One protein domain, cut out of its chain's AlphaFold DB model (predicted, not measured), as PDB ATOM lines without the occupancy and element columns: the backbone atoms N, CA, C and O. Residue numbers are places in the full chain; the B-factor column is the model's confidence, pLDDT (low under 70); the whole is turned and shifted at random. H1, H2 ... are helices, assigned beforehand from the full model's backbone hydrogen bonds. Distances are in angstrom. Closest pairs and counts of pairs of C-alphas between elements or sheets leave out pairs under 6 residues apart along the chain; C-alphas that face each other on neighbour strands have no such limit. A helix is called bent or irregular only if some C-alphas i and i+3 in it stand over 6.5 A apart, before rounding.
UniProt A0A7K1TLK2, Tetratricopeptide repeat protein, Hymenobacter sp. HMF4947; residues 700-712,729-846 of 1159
ATOM      1  N   VAL A 700     162.958 207.334 143.786       58.44
ATOM      2  CA  VAL A 700     164.134 207.868 144.501       58.44
ATOM      3  C   VAL A 700     165.127 208.470 143.488       58.44
ATOM      4  O   VAL A 700     165.638 207.727 142.648       58.44
ATOM      5  N   PRO A 701     165.472 209.775 143.558       56.75
ATOM      6  CA  PRO A 701     166.153 210.445 142.445       56.75
ATOM      7  C   PRO A 701     167.523 209.882 142.058       56.75
ATOM      8  O   PRO A 701     167.859 209.862 140.878       56.75
ATOM      9  N   LEU A 702     168.303 209.390 143.029       50.91
ATOM     10  CA  LEU A 702     169.575 208.710 142.757       50.91
ATOM     11  C   LEU A 702     169.359 207.420 141.950       50.91
ATOM     12  O   LEU A 702     170.105 207.146 141.019       50.91
ATOM     13  N   ALA A 703     168.322 206.656 142.295       54.59
ATOM     14  CA  ALA A 703     168.025 205.376 141.673       54.59
ATOM     15  C   ALA A 703     167.514 205.530 140.241       54.59
ATOM     16  O   ALA A 703     168.021 204.873 139.336       54.59
ATOM     17  N   VAL A 704     166.564 206.446 140.035       64.44
ATOM     18  CA  VAL A 704     166.061 206.796 138.701       64.44
ATOM     19  C   VAL A 704     167.211 207.264 137.810       64.44
ATOM     20  O   VAL A 704     167.380 206.738 136.715       64.44
ATOM     21  N   ARG A 705     168.053 208.188 138.297       59.72
ATOM     22  CA  ARG A 705     169.172 208.722 137.514       59.72
ATOM     23  C   ARG A 705     170.145 207.635 137.053       59.72
ATOM     24  O   ARG A 705     170.446 207.586 135.868       59.72
ATOM     25  N   THR A 706     170.617 206.766 137.948       54.12
ATOM     26  CA  THR A 706     171.578 205.710 137.579       54.12
ATOM     27  C   THR A 706     171.028 204.779 136.494       54.12
ATOM     28  O   THR A 706     171.788 204.342 135.637       54.12
ATOM     29  N   LEU A 707     169.723 204.482 136.496       62.97
ATOM     30  CA  LEU A 707     169.111 203.624 135.477       62.97
ATOM     31  C   LEU A 707     168.936 204.329 134.119       62.97
ATOM     32  O   LEU A 707     169.019 203.661 133.091       62.97
ATOM     33  N   LEU A 708     168.736 205.651 134.109       67.44
ATOM     34  CA  LEU A 708     168.702 206.463 132.885       67.44
ATOM     35  C   LEU A 708     170.108 206.651 132.291       67.44
ATOM     36  O   LEU A 708     170.298 206.403 131.105       67.44
ATOM     37  N   ASP A 709     171.097 207.014 133.117       54.84
ATOM     38  CA  ASP A 709     172.491 207.209 132.684       54.84
ATOM     39  C   ASP A 709     173.058 205.904 132.056       54.84
ATOM     40  O   ASP A 709     173.718 205.953 131.020       54.84
ATOM     41  N   LEU A 710     172.719 204.720 132.598       55.34
ATOM     42  CA  LEU A 710     173.099 203.418 132.015       55.34
ATOM     43  C   LEU A 710     172.498 203.159 130.618       55.34
ATOM     44  O   LEU A 710     173.129 202.480 129.807       55.34
ATOM     45  N   HIS A 711     171.296 203.668 130.328       67.50
ATOM     46  CA  HIS A 711     170.669 203.492 129.015       67.50
ATOM     47  C   HIS A 711     171.385 204.300 127.928       67.50
ATOM     48  O   HIS A 711     171.619 203.776 126.841       67.50
ATOM     49  N   GLU A 712     171.803 205.529 128.243       56.44
ATOM     50  CA  GLU A 712     172.580 206.380 127.329       56.44
ATOM     51  C   GLU A 712     173.957 205.787 126.997       56.44
ATOM     52  O   GLU A 712     174.451 205.927 125.879       56.44
ATOM     53  N   LEU A 729     154.533 193.136 142.459       49.06
ATOM     54  CA  LEU A 729     155.027 194.463 142.890       49.06
ATOM     55  C   LEU A 729     154.092 195.250 143.831       49.06
ATOM     56  O   LEU A 729     154.579 196.068 144.615       49.06
ATOM     57  N   ASP A 730     152.783 194.991 143.820       47.97
ATOM     58  CA  ASP A 730     151.769 195.827 144.496       47.97
ATOM     59  C   ASP A 730     151.691 195.670 146.035       47.97
ATOM     60  O   ASP A 730     150.849 196.287 146.691       47.97
ATOM     61  N   SER A 731     152.558 194.854 146.650       49.22
ATOM     62  CA  SER A 731     152.433 194.439 148.062       49.22
ATOM     63  C   SER A 731     153.524 194.947 149.025       49.22
ATOM     64  O   SER A 731     153.475 194.643 150.222       49.22
ATOM     65  N   LEU A 732     154.510 195.717 148.549       47.31
ATOM     66  CA  LEU A 732     155.716 196.062 149.317       47.31
ATOM     67  C   LEU A 732     155.619 197.417 150.043       47.31
ATOM     68  O   LEU A 732     155.374 198.456 149.434       47.31
ATOM     69  N   GLY A 733     155.894 197.433 151.353       49.09
ATOM     70  CA  GLY A 733     155.956 198.672 152.140       49.09
ATOM     71  C   GLY A 733     157.240 199.480 151.899       49.09
ATOM     72  O   GLY A 733     158.260 198.921 151.508       49.09
ATOM     73  N   ASP A 734     157.233 200.783 152.210       42.97
ATOM     74  CA  ASP A 734     158.319 201.736 151.892       42.97
ATOM     75  C   ASP A 734     159.746 201.235 152.166       42.97
ATOM     76  O   ASP A 734     160.629 201.381 151.323       42.97
ATOM     77  N   GLY A 735     159.996 200.634 153.333       43.91
ATOM     78  CA  GLY A 735     161.320 200.108 153.679       43.91
ATOM     79  C   GLY A 735     161.726 198.883 152.849       43.91
ATOM     80  O   GLY A 735     162.897 198.743 152.504       43.91
ATOM     81  N   GLN A 736     160.764 198.023 152.502       50.69
ATOM     82  CA  GLN A 736     160.985 196.853 151.646       50.69
ATOM     83  C   GLN A 736     161.190 197.279 150.199       50.69
ATOM     84  O   GLN A 736     162.099 196.779 149.549       50.69
ATOM     85  N   ALA A 737     160.400 198.236 149.715       49.59
ATOM     86  CA  ALA A 737     160.547 198.734 148.364       49.59
ATOM     87  C   ALA A 737     161.850 199.541 148.203       49.59
ATOM     88  O   ALA A 737     162.561 199.261 147.250       49.59
ATOM     89  N   VAL A 738     162.279 200.389 149.161       50.06
ATOM     90  CA  VAL A 738     163.639 200.996 149.163       50.06
ATOM     91  C   VAL A 738     164.729 199.923 149.091       50.06
ATOM     92  O   VAL A 738     165.685 200.066 148.329       50.06
ATOM     93  N   GLN A 739     164.590 198.839 149.862       52.75
ATOM     94  CA  GLN A 739     165.531 197.723 149.804       52.75
ATOM     95  C   GLN A 739     165.502 197.031 148.430       52.75
ATOM     96  O   GLN A 739     166.567 196.753 147.882       52.75
ATOM     97  N   ARG A 740     164.313 196.852 147.838       57.34
ATOM     98  CA  ARG A 740     164.114 196.284 146.500       57.34
ATOM     99  C   ARG A 740     164.717 197.160 145.398       57.34
ATOM    100  O   ARG A 740     165.308 196.612 144.478       57.34
ATOM    101  N   VAL A 741     164.677 198.492 145.529       53.56
ATOM    102  CA  VAL A 741     165.393 199.414 144.625       53.56
ATOM    103  C   VAL A 741     166.886 199.108 144.628       53.56
ATOM    104  O   VAL A 741     167.492 198.919 143.579       53.56
ATOM    105  N   ILE A 742     167.481 199.074 145.823       55.16
ATOM    106  CA  ILE A 742     168.922 198.874 146.004       55.16
ATOM    107  C   ILE A 742     169.316 197.483 145.495       55.16
ATOM    108  O   ILE A 742     170.328 197.359 144.813       55.16
ATOM    109  N   GLU A 743     168.487 196.469 145.761       61.31
ATOM    110  CA  GLU A 743     168.608 195.126 145.191       61.31
ATOM    111  C   GLU A 743     168.627 195.161 143.662       61.31
ATOM    112  O   GLU A 743     169.634 194.809 143.052       61.31
ATOM    113  N   THR A 744     167.559 195.651 143.030       59.22
ATOM    114  CA  THR A 744     167.410 195.640 141.571       59.22
ATOM    115  C   THR A 744     168.474 196.483 140.867       59.22
ATOM    116  O   THR A 744     169.033 196.032 139.868       59.22
ATOM    117  N   MET A 745     168.810 197.668 141.387       60.53
ATOM    118  CA  MET A 745     169.887 198.505 140.844       60.53
ATOM    119  C   MET A 745     171.234 197.788 140.873       60.53
ATOM    120  O   MET A 745     171.958 197.797 139.881       60.53
ATOM    121  N   VAL A 746     171.590 197.192 142.012       64.50
ATOM    122  CA  VAL A 746     172.911 196.586 142.188       64.50
ATOM    123  C   VAL A 746     173.002 195.251 141.451       64.50
ATOM    124  O   VAL A 746     174.018 194.989 140.813       64.50
ATOM    125  N   GLU A 747     171.945 194.439 141.443       66.00
ATOM    126  CA  GLU A 747     171.875 193.230 140.615       66.00
ATOM    127  C   GLU A 747     172.008 193.559 139.120       66.00
ATOM    128  O   GLU A 747     172.752 192.880 138.408       66.00
ATOM    129  N   ARG A 748     171.329 194.607 138.627       62.94
ATOM    130  CA  ARG A 748     171.403 195.021 137.216       62.94
ATOM    131  C   ARG A 748     172.758 195.662 136.863       62.94
ATOM    132  O   ARG A 748     173.332 195.297 135.842       62.94
ATOM    133  N   LEU A 749     173.339 196.487 137.739       64.75
ATOM    134  CA  LEU A 749     174.718 196.987 137.612       64.75
ATOM    135  C   LEU A 749     175.734 195.839 137.527       64.75
ATOM    136  O   LEU A 749     176.609 195.841 136.663       64.75
ATOM    137  N   LEU A 750     175.639 194.848 138.419       65.56
ATOM    138  CA  LEU A 750     176.548 193.703 138.400       65.56
ATOM    139  C   LEU A 750     176.373 192.880 137.119       65.56
ATOM    140  O   LEU A 750     177.377 192.474 136.539       65.56
ATOM    141  N   LYS A 751     175.139 192.697 136.627       66.19
ATOM    142  CA  LYS A 751     174.882 192.080 135.313       66.19
ATOM    143  C   LYS A 751     175.552 192.870 134.178       66.19
ATOM    144  O   LYS A 751     176.289 192.260 133.410       66.19
ATOM    145  N   HIS A 752     175.395 194.195 134.114       63.69
ATOM    146  CA  HIS A 752     176.068 195.054 133.123       63.69
ATOM    147  C   HIS A 752     177.592 194.863 133.137       63.69
ATOM    148  O   HIS A 752     178.209 194.553 132.115       63.69
ATOM    149  N   LEU A 753     178.193 194.986 134.324       66.00
ATOM    150  CA  LEU A 753     179.634 194.863 134.540       66.00
ATOM    151  C   LEU A 753     180.184 193.471 134.172       66.00
ATOM    152  O   LEU A 753     181.311 193.376 133.688       66.00
ATOM    153  N   ILE A 754     179.401 192.408 134.395       67.19
ATOM    154  CA  ILE A 754     179.740 191.014 134.051       67.19
ATOM    155  C   ILE A 754     179.615 190.753 132.541       67.19
ATOM    156  O   ILE A 754     180.412 189.993 131.990       67.19
ATOM    157  N   LEU A 755     178.633 191.359 131.865       59.72
ATOM    158  CA  LEU A 755     178.321 191.082 130.458       59.72
ATOM    159  C   LEU A 755     179.191 191.864 129.455       59.72
ATOM    160  O   LEU A 755     179.279 191.463 128.294       59.72
ATOM    161  N   ARG A 756     179.867 192.947 129.870       59.25
ATOM    162  CA  ARG A 756     180.737 193.757 128.996       59.25
ATOM    163  C   ARG A 756     182.240 193.462 129.221       59.25
ATOM    164  O   ARG A 756     182.788 193.783 130.271       59.25
ATOM    165  N   PRO A 757     182.992 192.956 128.216       50.75
ATOM    166  CA  PRO A 757     184.427 192.663 128.371       50.75
ATOM    167  C   PRO A 757     185.323 193.878 128.664       50.75
ATOM    168  O   PRO A 757     186.428 193.711 129.172       50.75
ATOM    169  N   ARG A 758     184.872 195.100 128.343       56.41
ATOM    170  CA  ARG A 758     185.615 196.347 128.615       56.41
ATOM    171  C   ARG A 758     185.494 196.835 130.067       56.41
ATOM    172  O   ARG A 758     186.258 197.711 130.447       56.41
ATOM    173  N   SER A 759     184.582 196.275 130.866       65.31
ATOM    174  CA  SER A 759     184.341 196.656 132.269       65.31
ATOM    175  C   SER A 759     184.839 195.619 133.283       65.31
ATOM    176  O   SER A 759     184.519 195.716 134.465       65.31
ATOM    177  N   VAL A 760     185.636 194.630 132.861       74.56
ATOM    178  CA  VAL A 760     186.152 193.570 133.753       74.56
ATOM    179  C   VAL A 760     187.038 194.140 134.869       74.56
ATOM    180  O   VAL A 760     186.953 193.676 136.007       74.56
ATOM    181  N   ASP A 761     187.832 195.172 134.576       81.19
ATOM    182  CA  ASP A 761     188.657 195.856 135.580       81.19
ATOM    183  C   ASP A 761     187.806 196.715 136.532       81.19
ATOM    184  O   ASP A 761     188.061 196.750 137.734       81.19
ATOM    185  N   ASP A 762     186.744 197.357 136.034       84.62
ATOM    186  CA  ASP A 762     185.795 198.109 136.869       84.62
ATOM    187  C   ASP A 762     185.012 197.163 137.802       84.62
ATOM    188  O   ASP A 762     184.871 197.442 138.994       84.62
ATOM    189  N   LEU A 763     184.591 195.992 137.306       84.19
ATOM    190  CA  LEU A 763     183.987 194.929 138.114       84.19
ATOM    191  C   LEU A 763     184.959 194.419 139.186       84.19
ATOM    192  O   LEU A 763     184.571 194.276 140.346       84.19
ATOM    193  N   ARG A 764     186.222 194.156 138.816       89.88
ATOM    194  CA  ARG A 764     187.285 193.732 139.744       89.88
ATOM    195  C   ARG A 764     187.450 194.722 140.889       89.88
ATOM    196  O   ARG A 764     187.541 194.310 142.046       89.88
ATOM    197  N   ASP A 765     187.441 196.007 140.573       89.06
ATOM    198  CA  ASP A 765     187.699 197.063 141.541       89.06
ATOM    199  C   ASP A 765     186.480 197.350 142.429       89.06
ATOM    200  O   ASP A 765     186.633 197.530 143.637       89.06
ATOM    201  N   ILE A 766     185.258 197.282 141.890       85.75
ATOM    202  CA  ILE A 766     184.018 197.368 142.683       85.75
ATOM    203  C   ILE A 766     183.886 196.163 143.630       85.75
ATOM    204  O   ILE A 766     183.537 196.337 144.801       85.75
ATOM    205  N   VAL A 767     184.229 194.948 143.178       89.31
ATOM    206  CA  VAL A 767     184.300 193.759 144.049       89.31
ATOM    207  C   VAL A 767     185.343 193.950 145.152       89.31
ATOM    208  O   VAL A 767     185.055 193.657 146.314       89.31
ATOM    209  N   ALA A 768     186.517 194.505 144.838       90.94
ATOM    210  CA  ALA A 768     187.547 194.777 145.839       90.94
ATOM    211  C   ALA A 768     187.082 195.795 146.900       90.94
ATOM    212  O   ALA A 768     187.219 195.545 148.100       90.94
ATOM    213  N   LEU A 769     186.453 196.897 146.479       88.88
ATOM    214  CA  LEU A 769     185.884 197.913 147.374       88.88
ATOM    215  C   LEU A 769     184.710 197.382 148.220       88.88
ATOM    216  O   LEU A 769     184.510 197.849 149.340       88.88
ATOM    217  N   GLY A 770     183.951 196.397 147.726       86.62
ATOM    218  CA  GLY A 770     182.906 195.707 148.493       86.62
ATOM    219  C   GLY A 770     183.446 194.688 149.510       86.62
ATOM    220  O   GLY A 770     182.859 194.496 150.578       86.62
ATOM    221  N   LEU A 771     184.581 194.046 149.219       88.62
ATOM    222  CA  LEU A 771     185.246 193.099 150.125       88.62
ATOM    223  C   LEU A 771     185.897 193.793 151.329       88.62
ATOM    224  O   LEU A 771     185.868 193.258 152.446       88.62
ATOM    225  N   LEU A 772     186.448 194.991 151.123       86.81
ATOM    226  CA  LEU A 772     187.078 195.812 152.157       86.81
ATOM    227  C   LEU A 772     186.044 196.551 153.026       86.81
ATOM    228  O   LEU A 772     184.965 196.920 152.572       86.81
ATOM    229  N   GLN A 773     186.368 196.761 154.306       74.75
ATOM    230  CA  GLN A 773     185.499 197.518 155.220       74.75
ATOM    231  C   GLN A 773     185.662 199.034 155.054       74.75
ATOM    232  O   GLN A 773     184.702 199.774 155.260       74.75
ATOM    233  N   ARG A 774     186.858 199.476 154.654       73.00
ATOM    234  CA  ARG A 774     187.233 200.842 154.263       73.00
ATOM    235  C   ARG A 774     188.221 200.774 153.103       73.00
ATOM    236  O   ARG A 774     188.910 199.763 152.957       73.00
ATOM    237  N   ALA A 775     188.298 201.830 152.303       71.88
ATOM    238  CA  ALA A 775     189.240 201.932 151.188       71.88
ATOM    239  C   ALA A 775     190.659 202.248 151.702       71.88
ATOM    240  O   ALA A 775     191.119 203.385 151.624       71.88
ATOM    241  N   ASP A 776     191.334 201.248 152.273       79.00
ATOM    242  CA  ASP A 776     192.709 201.382 152.764       79.00
ATOM    243  C   ASP A 776     193.671 201.693 151.592       79.00
ATOM    244  O   ASP A 776     193.770 200.881 150.662       79.00
ATOM    245  N   PRO A 777     194.357 202.858 151.589       79.19
ATOM    246  CA  PRO A 777     195.181 203.272 150.459       79.19
ATOM    247  C   PRO A 777     196.356 202.340 150.177       79.19
ATOM    248  O   PRO A 777     196.671 202.146 149.006       79.19
ATOM    249  N   ASP A 778     196.972 201.744 151.199       82.81
ATOM    250  CA  ASP A 778     198.155 200.893 151.041       82.81
ATOM    251  C   ASP A 778     197.753 199.507 150.517       82.81
ATOM    252  O   ASP A 778     198.405 198.951 149.627       82.81
ATOM    253  N   VAL A 779     196.615 198.978 150.987       86.62
ATOM    254  CA  VAL A 779     196.021 197.737 150.459       86.62
ATOM    255  C   VAL A 779     195.596 197.916 149.002       86.62
ATOM    256  O   VAL A 779     195.900 197.057 148.172       86.62
ATOM    257  N   LEU A 780     194.925 199.025 148.667       89.56
ATOM    258  CA  LEU A 780     194.529 199.329 147.288       89.56
ATOM    259  C   LEU A 780     195.745 199.602 146.396       89.56
ATOM    260  O   LEU A 780     195.771 199.145 145.256       89.56
ATOM    261  N   GLN A 781     196.782 200.269 146.911       90.12
ATOM    262  CA  GLN A 781     198.031 200.481 146.184       90.12
ATOM    263  C   GLN A 781     198.702 199.145 145.832       90.12
ATOM    264  O   GLN A 781     199.097 198.949 144.681       90.12
ATOM    265  N   ALA A 782     198.784 198.210 146.784       89.00
ATOM    266  CA  ALA A 782     199.327 196.873 146.558       89.00
ATOM    267  C   ALA A 782     198.450 196.028 145.608       89.00
ATOM    268  O   ALA A 782     198.972 195.356 144.718       89.00
ATOM    269  N   PHE A 783     197.121 196.093 145.747       92.94
ATOM    270  CA  PHE A 783     196.157 195.350 144.924       92.94
ATOM    271  C   PHE A 783     196.062 195.848 143.467       92.94
ATOM    272  O   PHE A 783     195.843 195.051 142.549       92.94
ATOM    273  N   TRP A 784     196.244 197.152 143.242       91.12
ATOM    274  CA  TRP A 784     196.308 197.774 141.914       91.12
ATOM    275  C   TRP A 784     197.726 197.888 141.346       91.12
ATOM    276  O   TRP A 784     197.877 198.310 140.204       91.12
ATOM    277  N   GLN A 785     198.756 197.519 142.118       88.75
ATOM    278  CA  GLN A 785     200.174 197.684 141.756       88.75
ATOM    279  C   GLN A 785     200.507 199.130 141.334       88.75
ATOM    280  O   GLN A 785     201.313 199.382 140.438       88.75
ATOM    281  N   ALA A 786     199.846 200.091 141.981       79.62
ATOM    282  CA  ALA A 786     199.862 201.503 141.629       79.62
ATOM    283  C   ALA A 786     200.761 202.318 142.580       79.62
ATOM    284  O   ALA A 786     201.466 201.788 143.438       79.62
ATOM    285  N   ASN A 787     200.709 203.641 142.448       70.06
ATOM    286  CA  ASN A 787     201.157 204.597 143.463       70.06
ATOM    287  C   ASN A 787     199.943 205.369 144.020       70.06
ATOM    288  O   ASN A 787     198.839 205.284 143.477       70.06
ATOM    289  N   ALA A 788     200.135 206.155 145.082       60.84
ATOM    290  CA  ALA A 788     199.048 206.891 145.736       60.84
ATOM    291  C   ALA A 788     198.256 207.839 144.802       60.84
ATOM    292  O   ALA A 788     197.059 208.049 145.008       60.84
ATOM    293  N   SER A 789     198.879 208.399 143.755       67.31
ATOM    294  CA  SER A 789     198.164 209.187 142.740       67.31
ATOM    295  C   SER A 789     197.343 208.306 141.795       67.31
ATOM    296  O   SER A 789     196.201 208.652 141.508       67.31
ATOM    297  N   GLY A 790     197.856 207.144 141.383       74.62
ATOM    298  CA  GLY A 790     197.113 206.140 140.617       74.62
ATOM    299  C   GLY A 790     195.873 205.624 141.355       74.62
ATOM    300  O   GLY A 790     194.797 205.585 140.763       74.62
ATOM    301  N   VAL A 791     195.988 205.341 142.661       80.19
ATOM    302  CA  VAL A 791     194.854 204.959 143.531       80.19
ATOM    303  C   VAL A 791     193.753 206.029 143.497       80.19
ATOM    304  O   VAL A 791     192.592 205.721 143.226       80.19
ATOM    305  N   ARG A 792     194.111 207.307 143.692       73.56
ATOM    306  CA  ARG A 792     193.159 208.434 143.633       73.56
ATOM    307  C   ARG A 792     192.534 208.612 142.245       73.56
ATOM    308  O   ARG A 792     191.336 208.872 142.149       73.56
ATOM    309  N   THR A 793     193.316 208.460 141.176       78.00
ATOM    310  CA  THR A 793     192.816 208.553 139.796       78.00
ATOM    311  C   THR A 793     191.817 207.441 139.487       78.00
ATOM    312  O   THR A 793     190.758 207.723 138.929       78.00
ATOM    313  N   ARG A 794     192.104 206.198 139.895       81.81
ATOM    314  CA  ARG A 794     191.221 205.048 139.659       81.81
ATOM    315  C   ARG A 794     189.896 205.176 140.412       81.81
ATOM    316  O   ARG A 794     188.839 204.965 139.823       81.81
ATOM    317  N   LEU A 795     189.938 205.622 141.671       76.06
ATOM    318  CA  LEU A 795     188.731 205.931 142.446       76.06
ATOM    319  C   LEU A 795     187.897 207.040 141.785       76.06
ATOM    320  O   LEU A 795     186.685 206.893 141.666       76.06
ATOM    321  N   ARG A 796     188.520 208.110 141.275       68.88
ATOM    322  CA  ARG A 796     187.791 209.163 140.544       68.88
ATOM    323  C   ARG A 796     187.115 208.636 139.272       68.88
ATOM    324  O   ARG A 796     185.974 209.001 139.017       68.88
ATOM    325  N   GLN A 797     187.776 207.771 138.501       72.50
ATOM    326  CA  GLN A 797     187.187 207.158 137.300       72.50
ATOM    327  C   GLN A 797     185.930 206.342 137.637       72.50
ATOM    328  O   GLN A 797     184.877 206.579 137.055       72.50
ATOM    329  N   LEU A 798     186.013 205.451 138.632       70.50
ATOM    330  CA  LEU A 798     184.872 204.646 139.089       70.50
ATOM    331  C   LEU A 798     183.721 205.517 139.629       70.50
ATOM    332  O   LEU A 798     182.551 205.208 139.404       70.50
ATOM    333  N   GLY A 799     184.045 206.620 140.312       62.72
ATOM    334  CA  GLY A 799     183.062 207.602 140.776       62.72
ATOM    335  C   GLY A 799     182.337 208.298 139.623       62.72
ATOM    336  O   GLY A 799     181.113 208.392 139.654       62.72
ATOM    337  N   ASN A 800     183.075 208.712 138.590       59.62
ATOM    338  CA  ASN A 800     182.522 209.361 137.400       59.62
ATOM    339  C   ASN A 800     181.665 208.412 136.545       59.62
ATOM    340  O   ASN A 800     180.671 208.859 135.987       59.62
ATOM    341  N   HIS A 801     182.047 207.134 136.425       60.88
ATOM    342  CA  HIS A 801     181.329 206.161 135.589       60.88
ATOM    343  C   HIS A 801     180.021 205.668 136.222       60.88
ATOM    344  O   HIS A 801     179.051 205.455 135.508       60.88
ATOM    345  N   TYR A 802     179.978 205.467 137.547       61.06
ATOM    346  CA  TYR A 802     178.842 204.779 138.183       61.06
ATOM    347  C   TYR A 802     178.101 205.603 139.246       61.06
ATOM    348  O   TYR A 802     177.038 205.184 139.692       61.06
ATOM    349  N   ALA A 803     178.634 206.747 139.692       55.50
ATOM    350  CA  ALA A 803     178.068 207.580 140.769       55.50
ATOM    351  C   ALA A 803     177.842 206.860 142.126       55.50
ATOM    352  O   ALA A 803     177.157 207.372 143.011       55.50
ATOM    353  N   LEU A 804     178.456 205.686 142.330       58.06
ATOM    354  CA  LEU A 804     178.322 204.867 143.546       58.06
ATOM    355  C   LEU A 804     179.342 205.213 144.640       58.06
ATOM    356  O   LEU A 804     179.309 204.612 145.715       58.06
ATOM    357  N   LEU A 805     180.277 206.132 144.378       59.69
ATOM    358  CA  LEU A 805     181.326 206.517 145.324       59.69
ATOM    359  C   LEU A 805     181.025 207.868 145.982       59.69
ATOM    360  O   LEU A 805     180.562 208.802 145.336       59.69
ATOM    361  N   SER A 806     181.369 207.986 147.261       52.00
ATOM    362  CA  SER A 806     181.370 209.227 148.034       52.00
ATOM    363  C   SER A 806     182.676 209.308 148.821       52.00
ATOM    364  O   SER A 806     183.044 208.350 149.496       52.00
ATOM    365  N   GLY A 807     183.419 210.414 148.705       51.16
ATOM    366  CA  GLY A 807     184.640 210.642 149.493       51.16
ATOM    367  C   GLY A 807     185.706 209.539 149.384       51.16
ATOM    368  O   GLY A 807     186.226 209.104 150.406       51.16
ATOM    369  N   ASN A 808     186.032 209.082 148.164       61.22
ATOM    370  CA  ASN A 808     186.948 207.956 147.875       61.22
ATOM    371  C   ASN A 808     186.467 206.563 148.344       61.22
ATOM    372  O   ASN A 808     187.217 205.593 148.262       61.22
ATOM    373  N   GLU A 809     185.219 206.438 148.792       66.75
ATOM    374  CA  GLU A 809     184.656 205.221 149.371       66.75
ATOM    375  C   GLU A 809     183.358 204.799 148.656       66.75
ATOM    376  O   GLU A 809     182.566 205.635 148.231       66.75
ATOM    377  N   LEU A 810     183.095 203.491 148.536       71.00
ATOM    378  CA  LEU A 810     181.810 202.996 148.016       71.00
ATOM    379  C   LEU A 810     180.671 203.393 148.965       71.00
ATOM    380  O   LEU A 810     180.785 203.139 150.165       71.00
ATOM    381  N   HIS A 811     179.587 203.977 148.451       69.94
ATOM    382  CA  HIS A 811     178.476 204.481 149.258       69.94
ATOM    383  C   HIS A 811     177.991 203.422 150.260       69.94
ATOM    384  O   HIS A 811     177.733 202.276 149.882       69.94
ATOM    385  N   ALA A 812     177.869 203.798 151.538       61.31
ATOM    386  CA  ALA A 812     177.709 202.848 152.642       61.31
ATOM    387  C   ALA A 812     176.544 201.869 152.422       61.31
ATOM    388  O   ALA A 812     176.717 200.669 152.588       61.31
ATOM    389  N   THR A 813     175.396 202.356 151.941       61.97
ATOM    390  CA  THR A 813     174.220 201.530 151.615       61.97
ATOM    391  C   THR A 813     174.494 200.483 150.530       61.97
ATOM    392  O   THR A 813     174.016 199.357 150.633       61.97
ATOM    393  N   VAL A 814     175.283 200.833 149.507       68.19
ATOM    394  CA  VAL A 814     175.644 199.935 148.395       68.19
ATOM    395  C   VAL A 814     176.636 198.884 148.888       68.19
ATOM    396  O   VAL A 814     176.456 197.696 148.625       68.19
ATOM    397  N   ARG A 815     177.639 199.296 149.677       76.69
ATOM    398  CA  ARG A 815     178.608 198.387 150.309       76.69
ATOM    399  C   ARG A 815     177.918 197.394 151.244       76.69
ATOM    400  O   ARG A 815     178.162 196.197 151.141       76.69
ATOM    401  N   ASP A 816     177.033 197.873 152.115       69.62
ATOM    402  CA  ASP A 816     176.250 197.046 153.038       69.62
ATOM    403  C   ASP A 816     175.373 196.033 152.303       69.62
ATOM    404  O   ASP A 816     175.285 194.876 152.720       69.62
ATOM    405  N   TYR A 817     174.727 196.458 151.214       72.31
ATOM    406  CA  TYR A 817     173.907 195.577 150.397       72.31
ATOM    407  C   TYR A 817     174.751 194.484 149.730       72.31
ATOM    408  O   TYR A 817     174.507 193.303 149.982       72.31
ATOM    409  N   LEU A 818     175.793 194.861 148.978       76.31
ATOM    410  CA  LEU A 818     176.726 193.923 148.341       76.31
ATOM    411  C   LEU A 818     177.297 192.923 149.347       76.31
ATOM    412  O   LEU A 818     177.357 191.726 149.079       76.31
ATOM    413  N   ARG A 819     177.660 193.394 150.544       79.44
ATOM    414  CA  ARG A 819     178.193 192.545 151.613       79.44
ATOM    415  C   ARG A 819     177.193 191.529 152.141       79.44
ATOM    416  O   ARG A 819     177.582 190.395 152.401       79.44
ATOM    417  N   ARG A 820     175.918 191.892 152.283       72.94
ATOM    418  CA  ARG A 820     174.863 190.944 152.684       72.94
ATOM    419  C   ARG A 820     174.556 189.960 151.557       72.94
ATOM    420  O   ARG A 820     174.502 188.762 151.815       72.94
ATOM    421  N   HIS A 821     174.406 190.466 150.335       73.75
ATOM    422  CA  HIS A 821     174.024 189.688 149.161       73.75
ATOM    423  C   HIS A 821     175.098 188.665 148.777       73.75
ATOM    424  O   HIS A 821     174.787 187.499 148.593       73.75
ATOM    425  N   TRP A 822     176.375 189.062 148.749       81.75
ATOM    426  CA  TRP A 822     177.478 188.153 148.430       81.75
ATOM    427  C   TRP A 822     177.844 187.206 149.574       81.75
ATOM    428  O   TRP A 822     178.362 186.129 149.304       81.75
ATOM    429  N   ARG A 823     177.610 187.540 150.853       75.50
ATOM    430  CA  ARG A 823     177.903 186.583 151.944       75.50
ATOM    431  C   ARG A 823     177.024 185.337 151.874       75.50
ATOM    432  O   ARG A 823     177.507 184.264 152.224       75.50
ATOM    433  N   LEU A 824     175.795 185.473 151.385       67.44
ATOM    434  CA  LEU A 824     174.913 184.362 151.032       67.44
ATOM    435  C   LEU A 824     175.351 183.816 149.658       67.44
ATOM    436  O   LEU A 824     175.464 184.566 148.697       67.44
ATOM    437  N   GLU A 825     175.697 182.531 149.573       63.25
ATOM    438  CA  GLU A 825     176.616 182.026 148.530       63.25
ATOM    439  C   GLU A 825     176.038 181.887 147.107       63.25
ATOM    440  O   GLU A 825     176.763 181.493 146.199       63.25
ATOM    441  N   GLU A 826     174.775 182.248 146.878       60.09
ATOM    442  CA  GLU A 826     174.076 181.988 145.608       60.09
ATOM    443  C   GLU A 826     174.371 183.023 144.500       60.09
ATOM    444  O   GLU A 826     174.362 182.664 143.326       60.09
ATOM    445  N   ASN A 827     174.711 184.275 144.847       65.12
ATOM    446  CA  ASN A 827     174.801 185.395 143.888       65.12
ATOM    447  C   ASN A 827     176.167 186.130 143.878       65.12
ATOM    448  O   ASN A 827     176.243 187.346 143.659       65.12
ATOM    449  N   ARG A 828     177.281 185.430 144.138       81.19
ATOM    450  CA  ARG A 828     178.638 186.017 144.040       81.19
ATOM    451  C   ARG A 828     179.076 186.163 142.564       81.19
ATOM    452  O   ARG A 828     178.884 185.225 141.793       81.19
ATOM    453  N   PRO A 829     179.718 187.275 142.144       79.81
ATOM    454  CA  PRO A 829     180.287 187.404 140.800       79.81
ATOM    455  C   PRO A 829     181.367 186.350 140.533       79.81
ATOM    456  O   PRO A 829     182.149 186.030 141.423       79.81
ATOM    457  N   ILE A 830     181.499 185.883 139.287       81.75
ATOM    458  CA  ILE A 830     182.455 184.819 138.901       81.75
ATOM    459  C   ILE A 830     183.910 185.156 139.285       81.75
ATOM    460  O   ILE A 830     184.698 184.270 139.605       81.75
ATOM    461  N   ILE A 831     184.283 186.441 139.292       86.44
ATOM    462  CA  ILE A 831     185.638 186.881 139.662       86.44
ATOM    463  C   ILE A 831     185.878 186.988 141.180       86.44
ATOM    464  O   ILE A 831     187.005 187.259 141.587       86.44
ATOM    465  N   PHE A 832     184.854 186.803 142.021       90.50
ATOM    466  CA  PHE A 832     184.886 187.112 143.455       90.50
ATOM    467  C   PHE A 832     186.044 186.432 144.195       90.50
ATOM    468  O   PHE A 832     186.845 187.114 144.834       90.50
ATOM    469  N   ASP A 833     186.195 185.110 144.065       90.50
ATOM    470  CA  ASP A 833     187.260 184.371 144.761       90.50
ATOM    471  C   ASP A 833     188.662 184.715 144.248       90.50
ATOM    472  O   ASP A 833     189.628 184.691 145.016       90.50
ATOM    473  N   LYS A 834     188.784 185.103 142.970       92.69
ATOM    474  CA  LYS A 834     190.041 185.611 142.403       92.69
ATOM    475  C   LYS A 834     190.418 186.940 143.063       92.69
ATOM    476  O   LYS A 834     191.526 187.063 143.577       92.69
ATOM    477  N   VAL A 835     189.484 187.892 143.124       94.31
ATOM    478  CA  VAL A 835     189.697 189.208 143.756       94.31
ATOM    479  C   VAL A 835     189.979 189.073 145.253       94.31
ATOM    480  O   VAL A 835     190.902 189.703 145.762       94.31
ATOM    481  N   LEU A 836     189.250 188.204 145.957       93.94
ATOM    482  CA  LEU A 836     189.490 187.916 147.371       93.94
ATOM    483  C   LEU A 836     190.880 187.305 147.611       93.94
ATOM    484  O   LEU A 836     191.543 187.654 148.588       93.94
ATOM    485  N   SER A 837     191.345 186.429 146.719       93.38
ATOM    486  CA  SER A 837     192.691 185.844 146.796       93.38
ATOM    487  C   SER A 837     193.782 186.889 146.542       93.38
ATOM    488  O   SER A 837     194.740 186.975 147.309       93.38
ATOM    489  N   GLU A 838     193.612 187.734 145.523       94.25
ATOM    490  CA  GLU A 838     194.517 188.852 145.221       94.25
ATOM    491  C   GLU A 838     194.587 189.864 146.379       94.25
ATOM    492  O   GLU A 838     195.682 190.256 146.783       94.25
ATOM    493  N   LEU A 839     193.447 190.225 146.984       93.94
ATOM    494  CA  LEU A 839     193.401 191.092 148.169       93.94
ATOM    495  C   LEU A 839     194.073 190.461 149.391       93.94
ATOM    496  O   LEU A 839     194.759 191.163 150.129       93.94
ATOM    497  N   LYS A 840     193.922 189.147 149.610       92.50
ATOM    498  CA  LYS A 840     194.629 188.441 150.692       92.50
ATOM    499  C   LYS A 840     196.142 188.480 150.498       92.50
ATOM    500  O   LYS A 840     196.858 188.684 151.476       92.50
ATOM    501  N   VAL A 841     196.630 188.328 149.264       92.94
ATOM    502  CA  VAL A 841     198.061 188.459 148.940       92.94
ATOM    503  C   VAL A 841     198.537 189.896 149.166       92.94
ATOM    504  O   VAL A 841     199.527 190.088 149.869       92.94
ATOM    505  N   ALA A 842     197.809 190.895 148.660       91.69
ATOM    506  CA  ALA A 842     198.129 192.310 148.850       91.69
ATOM    507  C   ALA A 842     198.194 192.692 150.340       91.69
ATOM    508  O   ALA A 842     199.210 193.205 150.803       91.69
ATOM    509  N   ALA A 843     197.159 192.354 151.116       88.00
ATOM    510  CA  ALA A 843     197.091 192.642 152.548       88.00
ATOM    511  C   ALA A 843     198.138 191.871 153.373       88.00
ATOM    512  O   ALA A 843     198.625 192.393 154.370       88.00
ATOM    513  N   SER A 844     198.492 190.639 152.986       85.50
ATOM    514  CA  SER A 844     199.540 189.848 153.664       85.50
ATOM    515  C   SER A 844     200.963 190.282 153.298       85.50
ATOM    516  O   SER A 844     201.905 189.940 154.010       85.50
ATOM    517  N   GLY A 845     201.131 191.000 152.182       82.69
ATOM    518  CA  GLY A 845     202.399 191.608 151.774       82.69
ATOM    519  C   GLY A 845     202.732 192.900 152.526       82.69
ATOM    520  O   GLY A 845     203.884 193.333 152.499       82.69
ATOM    521  N   LEU A 846     201.756 193.505 153.212       81.62
ATOM    522  CA  LEU A 846     201.984 194.675 154.057       81.62
ATOM    523  C   LEU A 846     202.703 194.270 155.359       81.62
ATOM    524  O   LEU A 846     202.339 193.267 155.981       81.62
TER     525      LEU A 846
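This is residues 700 to 712 and 729 to 846 of the 1159 residues of the protein "Tetratricopeptide repeat protein" of Hymenobacter sp. HMF4947 (UniProt A0A7K1TLK2). The longest helix, H2, and H3 form a V-shaped helical hairpin, with H6 bridging the open side of the V and H1 alongside part of H2. H3 lies near the middle of the domain; on its far side from H2, H5, H4 and H7 form a bracket, in which H7 packs on H3, H5 passes close to it and H4 joins the two. The printed part has 131 residues with seven named helices, H1 to H7 in chain order, and no named strand; the class is all helix, with mostly crossed packing. The whole is compact, with a radius of gyration of the C-alphas of 15.3 A, yet elongated, spanning 51 by 31 by 27 A.

H2, residues 734 to 755, runs 31.2 A from C-alpha 734 at (158.319, 201.736, 151.892) to C-alpha 755 at (178.321, 191.082, 130.458). H3, residues 757 to 771, is 21.8 A long and irregular: C-alphas 758 and 761 are 7.6 A apart. H6 holds residues 812 to 823, and H1 residues 701 to 712. H5, residues 788 to 802, measures 21.7 A, and H4 is residues 777 to 784. H7, residues 832 to 845, measures 19.9 A and ends with C-alpha 845 at (202.399, 191.608, 151.774).

H2 and H3 are the hubs, touching three helices each. Residues 750 to 754 of H2 touch residues 759 to 763 of H3 in the hairpin, closest at the C-alphas of Leu 753 and Ser 759, 5.5 A; the tilt is steep at 45 degrees, opposite ways. H6 touches H2, with C-alphas 742 and 814 closest at 7.2 A, and stands only just about perpendicular to it at 71 degrees. H6 also touches H3, with C-alphas 770 and 815 closest at 5.4 A. Residues 703 to 707 of H1 touch H2, with C-alphas 703 and 741 closest at 7.2 A, at a shallow tilt of 24 degrees, the same way. H7 touches H3, with C-alphas 768 and 835 closest at 6.3 A, at a steep tilt of 59 degrees. H4 touches H7, with C-alphas 782 and 842 closest at 5.2 A, and H5, with C-alphas 781 and 791 closest at 6.1 A. H3 and H5 are close but not clearly touching, with C-alphas 762 and 798 closest at 7.0 A. H2 and H7 are among the pairs that are apart. Every O i to N i+4 pair is within hydrogen-bond range in H2, H4, H5, H6 and H7, as are 7 of 8 in H1 and 9 of 11 in H3.

The C-alphas of Asp 730 and Gly 845, the two farthest apart, are 51.3 A from each other. Residues 713 to 728 are cut out, and C-alphas 712 and 729 are 26.3 A apart across the cut. Of the links that are printed whole, none is long. In the link from H5 to H6, residues 805 to 806 pair antiparallel with 809 to 810. The mean pLDDT of the printed part is 70.9; 67 residues are under 70, among them residues 700 to 712 and 729 to 759.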